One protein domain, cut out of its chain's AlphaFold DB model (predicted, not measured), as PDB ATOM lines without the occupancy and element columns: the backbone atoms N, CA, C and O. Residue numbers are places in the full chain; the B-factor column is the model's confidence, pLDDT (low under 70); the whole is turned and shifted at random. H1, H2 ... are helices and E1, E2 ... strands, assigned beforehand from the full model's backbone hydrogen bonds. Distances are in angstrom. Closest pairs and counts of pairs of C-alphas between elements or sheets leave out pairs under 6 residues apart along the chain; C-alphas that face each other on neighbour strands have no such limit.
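This is residues 4 to 90 of the 93 residues of an uncharacterized protein of Flavobacterium sp. YO12 (UniProt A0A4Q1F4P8). Two long helices, H1 and H2, meet near the turn between them and open from there as a narrow V, with a small hairpin of two short strands, E1 and E2, beside H2 through E1. The first part of H1, residues 4 to 16, sticks out as a free arm, and residues 82 to 90, with the short helix H3, stick out as a tail. The printed part has 87 residues with three named helices and two named strands, in the order H1, H2, E1, E2, H3; the sheet is E1 - E2, antiparallel, and the class is mostly helix. The whole is only just compact, close to loose, with a radius of gyration of the C-alphas of 14.2 A, and spans 35 by 33 by 29 A.

H1 is residues 4 to 26, 32.9 A from first to last C-alpha, and begins at C-alpha 4 at (14.878, -30.161, -3.774). H2 is residues 31 to 48, 26.5 A long, from C-alpha 31 at (13.882, -21.424, 27.306). The strand E1 is residues 67 to 69, 7.3 A long, and the strand E2 is residues 74 to 76, 7.1 A long. H3 is residues 84 to 88, 7.0 A long, and ends at C-alpha 88 at (19.615, -1.452, 7.119).

H1 and H2 form a helical hairpin and only just touch, with 3 pairs of C-alphas within 8 A. The closest C-alphas are those of Ile 21 and Leu 32, 5.9 A apart; H1 touches H2 with residues 21 to 24 alone, and H2 touches H1 with residues 32 to 33 alone. The helices run opposite ways at a shallow tilt of 29 degrees. The closest C-alphas of H2 and E1 are those of Ala 41 and Ile 67, 6.3 A apart. H2 and E2 are apart. E1 and E2 form an antiparallel hairpin, at 172 degrees between their directions; N 69 and O 74 are 2.8 A apart and N 76 and O 67 are 2.8 A apart, both within hydrogen-bond range. Residues 53 to 54 pair antiparallel with residues 67 to 68 of E1. H3 touches no helix. In H1 and H2 every O i to N i+4 pair is within hydrogen-bond range; in H3 it is 0 of 1, and 0 of 2 for O i to N i+3.

The two C-alphas farthest apart are those of Gly 4 and Ser 60, at 41.0 A. The printed part, residues 4 to 90, has no cut. The link from H2 to E1, residues 49 to 66, is long; the links from H1 to H2 and from E1 to E2 are tight, and that from E2 to H3 is short. The mean pLDDT of the printed part is 80.9, and residues 57 to 64 and 81 to 90 are under 70.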
ATOM      1  N   GLY A   4      15.968 -31.093  -4.069       85.44
ATOM      2  CA  GLY A   4      14.878 -30.161  -3.774       85.44
ATOM      3  C   GLY A   4      13.989 -30.581  -2.599       85.44
ATOM      4  O   GLY A   4      13.572 -29.716  -1.842       85.44
ATOM      5  N   ILE A   5      13.756 -31.884  -2.400       90.56
ATOM      6  CA  ILE A   5      12.942 -32.384  -1.277       90.56
ATOM      7  C   ILE A   5      13.666 -32.124   0.047       90.56
ATOM      8  O   ILE A   5      13.091 -31.537   0.951       90.56
ATOM      9  N   LEU A   6      14.958 -32.463   0.113       91.50
ATOM     10  CA  LEU A   6      15.799 -32.231   1.293       91.50
ATOM     11  C   LEU A   6      15.893 -30.747   1.667       91.50
ATOM     12  O   LEU A   6      15.820 -30.399   2.839       91.50
ATOM     13  N   ILE A   7      16.064 -29.865   0.676       92.31
ATOM     14  CA  ILE A   7      16.102 -28.419   0.929       92.31
ATOM     15  C   ILE A   7      14.747 -27.937   1.456       92.31
ATOM     16  O   ILE A   7      14.727 -27.165   2.409       92.31
ATOM     17  N   GLY A   8      13.638 -28.419   0.884       94.25
ATOM     18  CA  GLY A   8      12.291 -28.125   1.378       94.25
ATOM     19  C   GLY A   8      12.118 -28.517   2.844       94.25
ATOM     20  O   GLY A   8      11.776 -27.673   3.662       94.25
ATOM     21  N   GLU A   9      12.475 -29.752   3.204       95.31
ATOM     22  CA  GLU A   9      12.374 -30.249   4.584       95.31
ATOM     23  C   GLU A   9      13.200 -29.419   5.580       95.31
ATOM     24  O   GLU A   9      12.747 -29.156   6.697       95.31
ATOM     25  N   ILE A  10      14.402 -28.980   5.184       91.44
ATOM     26  CA  ILE A  10      15.251 -28.109   6.010       91.44
ATOM     27  C   ILE A  10      14.579 -26.747   6.210       91.44
ATOM     28  O   ILE A  10      14.500 -26.264   7.340       91.44
ATOM     29  N   VAL A  11      14.085 -26.131   5.132       93.00
ATOM     30  CA  VAL A  11      13.421 -24.820   5.181       93.00
ATOM     31  C   VAL A  11      12.157 -24.879   6.037       93.00
ATOM     32  O   VAL A  11      11.961 -24.011   6.887       93.00
ATOM     33  N   ASP A  12      11.339 -25.914   5.867       94.25
ATOM     34  CA  ASP A  12      10.104 -26.096   6.628       94.25
ATOM     35  C   ASP A  12      10.406 -26.290   8.118       94.25
ATOM     36  O   ASP A  12       9.818 -25.622   8.972       94.25
ATOM     37  N   SER A  13      11.389 -27.134   8.442       92.81
ATOM     38  CA  SER A  13      11.793 -27.405   9.827       92.81
ATOM     39  C   SER A  13      12.327 -26.157  10.532       92.81
ATOM     40  O   SER A  13      11.936 -25.871  11.665       92.81
ATOM     41  N   LEU A  14      13.186 -25.381   9.860       90.50
ATOM     42  CA  LEU A  14      13.713 -24.124  10.402       90.50
ATOM     43  C   LEU A  14      12.614 -23.065  10.553       90.50
ATOM     44  O   LEU A  14      12.601 -22.328  11.539       90.50
ATOM     45  N   SER A  15      11.658 -23.023   9.624       91.31
ATOM     46  CA  SER A  15      10.511 -22.113   9.696       91.31
ATOM     47  C   SER A  15       9.599 -22.445  10.878       91.31
ATOM     48  O   SER A  15       9.158 -21.544  11.595       91.31
ATOM     49  N   ILE A  16       9.338 -23.733  11.126       92.06
ATOM     50  CA  ILE A  16       8.580 -24.189  12.298       92.06
ATOM     51  C   ILE A  16       9.318 -23.805  13.581       92.06
ATOM     52  O   ILE A  16       8.703 -23.212  14.469       92.06
ATOM     53  N   LEU A  17      10.622 -24.085  13.669       89.88
ATOM     54  CA  LEU A  17      11.440 -23.731  14.831       89.88
ATOM     55  C   LEU A  17      11.365 -22.228  15.128       89.88
ATOM     56  O   LEU A  17      11.061 -21.848  16.257       89.88
ATOM     57  N   ASN A  18      11.558 -21.382  14.114       88.00
ATOM     58  CA  ASN A  18      11.488 -19.932  14.275       88.00
ATOM     59  C   ASN A  18      10.127 -19.482  14.831       88.00
ATOM     60  O   ASN A  18      10.075 -18.753  15.817       88.00
ATOM     61  N   ASN A  19       9.022 -19.983  14.265       89.06
ATOM     62  CA  ASN A  19       7.679 -19.667  14.758       89.06
ATOM     63  C   ASN A  19       7.471 -20.096  16.218       89.06
ATOM     64  O   ASN A  19       6.885 -19.348  16.999       89.06
ATOM     65  N   GLN A  20       7.958 -21.279  16.607       90.75
ATOM     66  CA  GLN A  20       7.860 -21.755  17.991       90.75
ATOM     67  C   GLN A  20       8.620 -20.844  18.957       90.75
ATOM     68  O   GLN A  20       8.095 -20.518  20.023       90.75
ATOM     69  N   ILE A  21       9.823 -20.403  18.580       88.38
ATOM     70  CA  ILE A  21      10.608 -19.477  19.397       88.38
ATOM     71  C   ILE A  21       9.884 -18.134  19.510       88.38
ATOM     72  O   ILE A  21       9.663 -17.665  20.624       88.38
ATOM     73  N   SER A  22       9.443 -17.543  18.394       86.88
ATOM     74  CA  SER A  22       8.743 -16.252  18.406       86.88
ATOM     75  C   SER A  22       7.468 -16.288  19.257       86.88
ATOM     76  O   SER A  22       7.242 -15.384  20.065       86.88
ATOM     77  N   LEU A  23       6.655 -17.344  19.133       88.19
ATOM     78  CA  LEU A  23       5.431 -17.505  19.923       88.19
ATOM     79  C   LEU A  23       5.738 -17.645  21.416       88.19
ATOM     80  O   LEU A  23       5.128 -16.955  22.232       88.19
ATOM     81  N   ARG A  24       6.713 -18.478  21.794       88.19
ATOM     82  CA  ARG A  24       7.119 -18.636  23.199       88.19
ATOM     83  C   ARG A  24       7.672 -17.345  23.792       88.19
ATOM     84  O   ARG A  24       7.242 -16.961  24.877       88.19
ATOM     85  N   CYS A  25       8.517 -16.633  23.048       85.50
ATOM     86  CA  CYS A  25       9.023 -15.323  23.448       85.50
ATOM     87  C   CYS A  25       7.885 -14.328  23.696       85.50
ATOM     88  O   CYS A  25       7.910 -13.620  24.700       85.50
ATOM     89  N   SER A  26       6.860 -14.303  22.833       85.56
ATOM     90  CA  SER A  26       5.695 -13.421  23.018       85.56
ATOM     91  C   SER A  26       4.889 -13.731  24.286       85.56
ATOM     92  O   SER A  26       4.240 -12.849  24.841       85.56
ATOM     93  N   LEU A  27       4.980 -14.970  24.778       88.31
ATOM     94  CA  LEU A  27       4.383 -15.427  26.032       88.31
ATOM     95  C   LEU A  27       5.331 -15.275  27.239       88.31
ATOM     96  O   LEU A  27       4.974 -15.673  28.345       88.31
ATOM     97  N   GLY A  28       6.531 -14.715  27.046       83.50
ATOM     98  CA  GLY A  28       7.546 -14.534  28.089       83.50
ATOM     99  C   GLY A  28       8.430 -15.758  28.355       83.50
ATOM    100  O   GLY A  28       9.253 -15.725  29.269       83.50
ATOM    101  N   PHE A  29       8.304 -16.830  27.568       84.62
ATOM    102  CA  PHE A  29       9.138 -18.027  27.684       84.62
ATOM    103  C   PHE A  29      10.364 -17.922  26.770       84.62
ATOM    104  O   PHE A  29      10.240 -17.852  25.549       84.62
ATOM    105  N   THR A  30      11.560 -17.919  27.362       80.81
ATOM    106  CA  THR A  30      12.837 -17.764  26.639       80.81
ATOM    107  C   THR A  30      13.709 -19.020  26.646       80.81
ATOM    108  O   THR A  30      14.803 -19.004  26.083       80.81
ATOM    109  N   ASP A  31      13.217 -20.118  27.223       82.06
ATOM    110  CA  ASP A  31      13.882 -21.424  27.306       82.06
ATOM    111  C   ASP A  31      14.359 -21.925  25.936       82.06
ATOM    112  O   ASP A  31      15.476 -22.425  25.803       82.06
ATOM    113  N   LEU A  32      13.537 -21.724  24.904       83.81
ATOM    114  CA  LEU A  32      13.831 -22.215  23.563       83.81
ATOM    115  C   LEU A  32      14.953 -21.430  22.864       83.81
ATOM    116  O   LEU A  32      15.601 -21.995  21.988       83.81
ATOM    117  N   ASN A  33      15.233 -20.178  23.254       81.19
ATOM    118  CA  ASN A  33      16.373 -19.433  22.695       81.19
ATOM    119  C   ASN A  33      17.693 -20.101  23.092       81.19
ATOM    120  O   ASN A  33      18.488 -20.409  22.213       81.19
ATOM    121  N   LYS A  34      17.855 -20.471  24.371       81.50
ATOM    122  CA  LYS A  34      19.059 -21.169  24.859       81.50
ATOM    123  C   LYS A  34      19.294 -22.493  24.139       81.50
ATOM    124  O   LYS A  34      20.396 -22.788  23.698       81.50
ATOM    125  N   VAL A  35      18.234 -23.283  23.959       85.88
ATOM    126  CA  VAL A  35      18.316 -24.543  23.198       85.88
ATOM    127  C   VAL A  35      18.687 -24.282  21.732       85.88
ATOM    128  O   VAL A  35      19.396 -25.079  21.115       85.88
ATOM    129  N   SER A  36      18.217 -23.167  21.170       86.88
ATOM    130  CA  SER A  36      18.516 -22.779  19.791       86.88
ATOM    131  C   SER A  36      19.974 -22.357  19.615       86.88
ATOM    132  O   SER A  36      20.569 -22.720  18.604       86.88
ATOM    133  N   GLU A  37      20.575 -21.670  20.590       88.81
ATOM    134  CA  GLU A  37      22.007 -21.328  20.590       88.81
ATOM    135  C   GLU A  37      22.872 -22.585  20.400       88.81
ATOM    136  O   GLU A  37      23.653 -22.674  19.449       88.81
ATOM    137  N   ASP A  38      22.649 -23.611  21.225       89.38
ATOM    138  CA  ASP A  38      23.393 -24.875  21.153       89.38
ATOM    139  C   ASP A  38      23.152 -25.631  19.843       89.38
ATOM    140  O   ASP A  38      24.058 -26.270  19.293       89.38
ATOM    141  N   PHE A  39      21.917 -25.591  19.338       91.38
ATOM    142  CA  PHE A  39      21.569 -26.192  18.056       91.38
ATOM    143  C   PHE A  39      22.350 -25.536  16.911       91.38
ATOM    144  O   PHE A  39      22.981 -26.242  16.116       91.38
ATOM    145  N   PHE A  40      22.353 -24.202  16.840       91.25
ATOM    146  CA  PHE A  40      23.044 -23.472  15.780       91.25
ATOM    147  C   PHE A  40      24.568 -23.572  15.897       91.25
ATOM    148  O   PHE A  40      25.219 -23.719  14.864       91.25
ATOM    149  N   ALA A  41      25.138 -23.619  17.106       92.25
ATOM    150  CA  ALA A  41      26.559 -23.927  17.290       92.25
ATOM    151  C   ALA A  41      26.930 -25.271  16.647       92.25
ATOM    152  O   ALA A  41      27.824 -25.342  15.803       92.25
ATOM    153  N   LYS A  42      26.187 -26.340  16.967       93.81
ATOM    154  CA  LYS A  42      26.430 -27.683  16.412       93.81
ATOM    155  C   LYS A  42      26.244 -27.727  14.896       93.81
ATOM    156  O   LYS A  42      27.039 -28.363  14.201       93.81
ATOM    157  N   LEU A  43      25.215 -27.055  14.380       93.38
ATOM    158  CA  LEU A  43      24.945 -26.988  12.945       93.38
ATOM    159  C   LEU A  43      26.083 -26.287  12.194       93.38
ATOM    160  O   LEU A  43      26.600 -26.825  11.215       93.38
ATOM    161  N   LEU A  44      26.507 -25.114  12.665       93.62
ATOM    162  CA  LEU A  44      27.574 -24.332  12.044       93.62
ATOM    163  C   LEU A  44      28.932 -25.034  12.149       93.62
ATOM    164  O   LEU A  44      29.663 -25.068  11.160       93.62
ATOM    165  N   ASN A  45      29.225 -25.685  13.278       95.00
ATOM    166  CA  ASN A  45      30.406 -26.540  13.422       95.00
ATOM    167  C   ASN A  45      30.427 -27.639  12.358       95.00
ATOM    168  O   ASN A  45      31.466 -27.909  11.763       95.00
ATOM    169  N   ARG A  46      29.271 -28.241  12.054       94.62
ATOM    170  CA  ARG A  46      29.177 -29.285  11.029       94.62
ATOM    171  C   ARG A  46      29.339 -28.753   9.604       94.62
ATOM    172  O   ARG A  46      29.875 -29.476   8.769       94.62
ATOM    173  N   ILE A  47      28.861 -27.541   9.321       94.00
ATOM    174  CA  ILE A  47      28.911 -26.931   7.981       94.00
ATOM    175  C   ILE A  47      30.305 -26.373   7.676       94.00
ATOM    176  O   ILE A  47      30.819 -26.584   6.580       94.00
ATOM    177  N   TYR A  48      30.909 -25.676   8.637       92.69
ATOM    178  CA  TYR A  48      32.142 -24.911   8.439       92.69
ATOM    179  C   TYR A  48      33.374 -25.523   9.111       92.69
ATOM    180  O   TYR A  48      34.466 -24.979   8.986       92.69
ATOM    181  N   ASN A  49      33.216 -26.657   9.798       92.06
ATOM    182  CA  ASN A  49      34.280 -27.296  10.573       92.06
ATOM    183  C   ASN A  49      34.866 -26.365  11.658       92.06
ATOM    184  O   ASN A  49      36.074 -26.352  11.895       92.06
ATOM    185  N   TYR A  50      33.989 -25.580  12.294       94.19
ATOM    186  CA  TYR A  50      34.292 -24.746  13.461       94.19
ATOM    187  C   TYR A  50      34.167 -25.530  14.775       94.19
ATOM    188  O   TYR A  50      33.659 -26.656  14.809       94.19
ATOM    189  N   SER A  51      34.598 -24.887  15.856       92.88
ATOM    190  CA  SER A  51      34.510 -25.331  17.247       92.88
ATOM    191  C   SER A  51      33.739 -24.314  18.100       92.88
ATOM    192  O   SER A  51      34.177 -23.939  19.183       92.88
ATOM    193  N   LEU A  52      32.590 -23.843  17.604       93.00
ATOM    194  CA  LEU A  52      31.694 -22.938  18.323       93.00
ATOM    195  C   LEU A  52      31.180 -23.603  19.603       93.00
ATOM    196  O   LEU A  52      30.641 -24.715  19.555       93.00
ATOM    197  N   ILE A  53      31.302 -22.886  20.714       90.38
ATOM    198  CA  ILE A  53      30.751 -23.227  22.025       90.38
ATOM    199  C   ILE A  53      29.763 -22.154  22.467       90.38
ATOM    200  O   ILE A  53      29.837 -21.010  22.012       90.38
ATOM    201  N   ASN A  54      28.852 -22.517  23.365       88.00
ATOM    202  CA  ASN A  54      27.973 -21.545  23.990       88.00
ATOM    203  C   ASN A  54      28.786 -20.668  24.960       88.00
ATOM    204  O   ASN A  54      29.441 -21.160  25.884       88.00
ATOM    205  N   LEU A  55      28.780 -19.358  24.720       85.69
ATOM    206  CA  LEU A  55      29.509 -18.383  25.529       85.69
ATOM    207  C   LEU A  55      28.771 -18.095  26.840       85.69
ATOM    208  O   LEU A  55      29.422 -17.838  27.856       85.69
ATOM    209  N   ASN A  56      27.442 -18.244  26.848       74.62
ATOM    210  CA  ASN A  56      26.600 -18.061  28.027       74.62
ATOM    211  C   ASN A  56      26.838 -19.142  29.103       74.62
ATOM    212  O   ASN A  56      26.547 -18.897  30.274       74.62
ATOM    213  N   GLU A  57      27.394 -20.313  28.751       68.38
ATOM    214  CA  GLU A  57      27.792 -21.344  29.730       68.38
ATOM    215  C   GLU A  57      29.061 -20.968  30.513       68.38
ATOM    216  O   GLU A  57      29.194 -21.333  31.681       68.38
ATOM    217  N   ASN A  58      29.983 -20.220  29.897       57.06
ATOM    218  CA  ASN A  58      31.291 -19.893  30.480       57.06
ATOM    219  C   ASN A  58      31.379 -18.459  31.023       57.06
ATOM    220  O   ASN A  58      32.176 -18.185  31.924       57.06
ATOM    221  N   ARG A  59      30.565 -17.531  30.507       53.88
ATOM    222  CA  ARG A  59      30.458 -16.152  30.991       53.88
ATOM    223  C   ARG A  59      29.010 -15.688  30.936       53.88
ATOM    224  O   ARG A  59      28.424 -15.541  29.874       53.88
ATOM    225  N   SER A  60      28.447 -15.377  32.099       44.09
ATOM    226  CA  SER A  60      27.201 -14.618  32.163       44.09
ATOM    227  C   SER A  60      27.507 -13.159  31.787       44.09
ATOM    228  O   SER A  60      28.362 -12.551  32.428       44.09
ATOM    229  N   ASN A  61      26.805 -12.611  30.784       48.56
ATOM    230  CA  ASN A  61      26.825 -11.201  30.340       48.56
ATOM    231  C   ASN A  61      27.892 -10.745  29.316       48.56
ATOM    232  O   ASN A  61      28.399  -9.633  29.456       48.56
ATOM    233  N   GLU A  62      28.182 -11.488  28.243       52.81
ATOM    234  CA  GLU A  62      28.685 -10.822  27.019       52.81
ATOM    235  C   GLU A  62      27.477 -10.253  26.247       52.81
ATOM    236  O   GLU A  62      26.628 -11.016  25.781       52.81
ATOM    237  N   PRO A  63      27.310  -8.919  26.158       57.41
ATOM    238  CA  PRO A  63      26.123  -8.336  25.553       57.41
ATOM    239  C   PRO A  63      26.118  -8.577  24.037       57.41
ATOM    240  O   PRO A  63      26.751  -7.855  23.273       57.41
ATOM    241  N   GLY A  64      25.341  -9.572  23.607       66.75
ATOM    242  CA  GLY A  64      24.993  -9.799  22.204       66.75
ATOM    243  C   GLY A  64      25.797 -10.871  21.470       66.75
ATOM    244  O   GLY A  64      25.617 -10.985  20.262       66.75
ATOM    245  N   LEU A  65      26.643 -11.648  22.154       78.75
ATOM    246  CA  LEU A  65      27.325 -12.815  21.581       78.75
ATOM    247  C   LEU A  65      26.884 -14.078  22.319       78.75
ATOM    248  O   LEU A  65      27.107 -14.192  23.520       78.75
ATOM    249  N   ASP A  66      26.295 -15.027  21.592       82.75
ATOM    250  CA  ASP A  66      25.737 -16.243  22.193       82.75
ATOM    251  C   ASP A  66      26.669 -17.442  22.011       82.75
ATOM    252  O   ASP A  66      26.890 -18.222  22.935       82.75
ATOM    253  N   ILE A  67      27.267 -17.579  20.825       89.81
ATOM    254  CA  ILE A  67      28.153 -18.697  20.483       89.81
ATOM    255  C   ILE A  67      29.464 -18.182  19.888       89.81
ATOM    256  O   ILE A  67      29.467 -17.204  19.140       89.81
ATOM    257  N   GLY A  68      30.582 -18.842  20.186       89.81
ATOM    258  CA  GLY A  68      31.894 -18.403  19.715       89.81
ATOM    259  C   GLY A  68      32.933 -19.511  19.640       89.81
ATOM    260  O   GLY A  68      32.839 -20.517  20.332       89.81
ATOM    261  N   ASP A  69      33.907 -19.319  18.758       90.62
ATOM    262  CA  ASP A  69      35.063 -20.182  18.540       90.62
ATOM    263  C   ASP A  69      36.321 -19.326  18.691       90.62
ATOM    264  O   ASP A  69      36.663 -18.523  17.815       90.62
ATOM    265  N   GLU A  70      37.010 -19.498  19.817       85.56
ATOM    266  CA  GLU A  70      38.226 -18.746  20.128       85.56
ATOM    267  C   GLU A  70      39.364 -19.046  19.146       85.56
ATOM    268  O   GLU A  70      40.121 -18.145  18.789       85.56
ATOM    269  N   SER A  71      39.464 -20.287  18.656       87.38
ATOM    270  CA  SER A  71      40.556 -20.702  17.765       87.38
ATOM    271  C   SER A  71      40.469 -20.002  16.416       87.38
ATOM    272  O   SER A  71      41.489 -19.624  15.842       87.38
ATOM    273  N   ASN A  72      39.246 -19.806  15.925       86.62
ATOM    274  CA  ASN A  72      38.991 -19.104  14.672       86.62
ATOM    275  C   ASN A  72      38.695 -17.607  14.866       86.62
ATOM    276  O   ASN A  72      38.576 -16.890  13.877       86.62
ATOM    277  N   SER A  73      38.609 -17.117  16.112       88.75
ATOM    278  CA  SER A  73      38.218 -15.736  16.444       88.75
ATOM    279  C   SER A  73      36.876 -15.325  15.815       88.75
ATOM    280  O   SER A  73      36.729 -14.223  15.286       88.75
ATOM    281  N   ILE A  74      35.891 -16.227  15.862       87.44
ATOM    282  CA  ILE A  74      34.545 -16.028  15.304       87.44
ATOM    283  C   ILE A  74      33.519 -16.075  16.435       87.44
ATOM    284  O   ILE A  74      33.594 -16.940  17.303       87.44
ATOM    285  N   ALA A  75      32.522 -15.190  16.393       88.94
ATOM    286  CA  ALA A  75      31.375 -15.228  17.292       88.94
ATOM    287  C   ALA A  75      30.081 -14.854  16.554       88.94
ATOM    288  O   ALA A  75      30.108 -14.073  15.601       88.94
ATOM    289  N   TYR A  76      28.957 -15.418  16.996       86.19
ATOM    290  CA  TYR A  76      27.632 -15.175  16.431       86.19
ATOM    291  C   TYR A  76      26.620 -14.819  17.518       86.19
ATOM    292  O   TYR A  76      26.659 -15.342  18.634       86.19
ATOM    293  N   GLN A  77      25.668 -13.971  17.134       86.44
ATOM    294  CA  GLN A  77      24.427 -13.758  17.865       86.44
ATOM    295  C   GLN A  77      23.333 -14.663  17.288       86.44
ATOM    296  O   GLN A  77      23.102 -14.661  16.075       86.44
ATOM    297  N   VAL A  78      22.629 -15.397  18.145       83.25
ATOM    298  CA  VAL A  78      21.465 -16.219  17.809       83.25
ATOM    299  C   VAL A  78      20.225 -15.542  18.384       83.25
ATOM    300  O   VAL A  78      19.926 -15.634  19.567       83.25
ATOM    301  N   THR A  79      19.470 -14.853  17.528       79.75
ATOM    302  CA  THR A  79      18.260 -14.128  17.940       79.75
ATOM    303  C   THR A  79      17.040 -14.544  17.127       79.75
ATOM    304  O   THR A  79      17.114 -14.749  15.917       79.75
ATOM    305  N   SER A  80      15.898 -14.637  17.809       70.06
ATOM    306  CA  SER A  80      14.572 -14.834  17.210       70.06
ATOM    307  C   SER A  80      13.874 -13.524  16.838       70.06
ATOM    308  O   SER A  80      12.790 -13.538  16.253       70.06
ATOM    309  N   GLN A  81      14.484 -12.383  17.167       64.88
ATOM    310  CA  GLN A  81      14.013 -11.070  16.756       64.88
ATOM    311  C   GLN A  81      14.782 -10.611  15.524       64.88
ATOM    312  O   GLN A  81      15.951 -10.233  15.599       64.88
ATOM    313  N   VAL A  82      14.093 -10.596  14.386       57.72
ATOM    314  CA  VAL A  82      14.541  -9.839  13.220       57.72
ATOM    315  C   VAL A  82      14.144  -8.394  13.467       57.72
ATOM    316  O   VAL A  82      13.058  -7.962  13.088       57.72
ATOM    317  N   ASP A  83      15.001  -7.642  14.149       54.50
ATOM    318  CA  ASP A  83      14.850  -6.195  14.137       54.50
ATOM    319  C   ASP A  83      15.324  -5.714  12.762       54.50
ATOM    320  O   ASP A  83      16.518  -5.547  12.501       54.50
ATOM    321  N   SER A  84      14.382  -5.566  11.830       43.59
ATOM    322  CA  SER A  84      14.623  -5.084  10.465       43.59
ATOM    323  C   SER A  84      15.275  -3.689  10.429       43.59
ATOM    324  O   SER A  84      15.785  -3.271   9.389       43.59
ATOM    325  N   SER A  85      15.348  -2.994  11.569       46.06
ATOM    326  CA  SER A  85      16.098  -1.749  11.752       46.06
ATOM    327  C   SER A  85      17.626  -1.936  11.884       46.06
ATOM    328  O   SER A  85      18.383  -1.037  11.507       46.06
ATOM    329  N   LYS A  86      18.111  -3.102  12.344       41.53
ATOM    330  CA  LYS A  86      19.554  -3.388  12.523       41.53
ATOM    331  C   LYS A  86      20.278  -3.784  11.234       41.53
ATOM    332  O   LYS A  86      21.484  -3.588  11.122       41.53
ATOM    333  N   ILE A  87      19.558  -4.328  10.252       47.59
ATOM    334  CA  ILE A  87      20.156  -4.789   8.987       47.59
ATOM    335  C   ILE A  87      20.428  -3.597   8.053       47.59
ATOM    336  O   ILE A  87      21.472  -3.534   7.409       47.59
ATOM    337  N   THR A  88      19.537  -2.602   8.040       42.75
ATOM    338  CA  THR A  88      19.615  -1.452   7.119       42.75
ATOM    339  C   THR A  88      20.701  -0.437   7.500       42.75
ATOM    340  O   THR A  88      21.215   0.260   6.636       42.75
ATOM    341  N   SER A  89      21.130  -0.385   8.762       45.59
ATOM    342  CA  SER A  89      22.143   0.578   9.231       45.59
ATOM    343  C   SER A  89      23.599   0.113   9.053       45.59
ATOM    344  O   SER A  89      24.514   0.920   9.209       45.59
ATOM    345  N   THR A  90      23.834  -1.152   8.684       46.72
ATOM    346  CA  THR A  90      25.195  -1.691   8.458       46.72
ATOM    347  C   THR A  90      25.608  -1.658   6.977       46.72
ATOM    348  O   THR A  90      26.779  -1.837   6.662       46.72
TER     349      THR A  90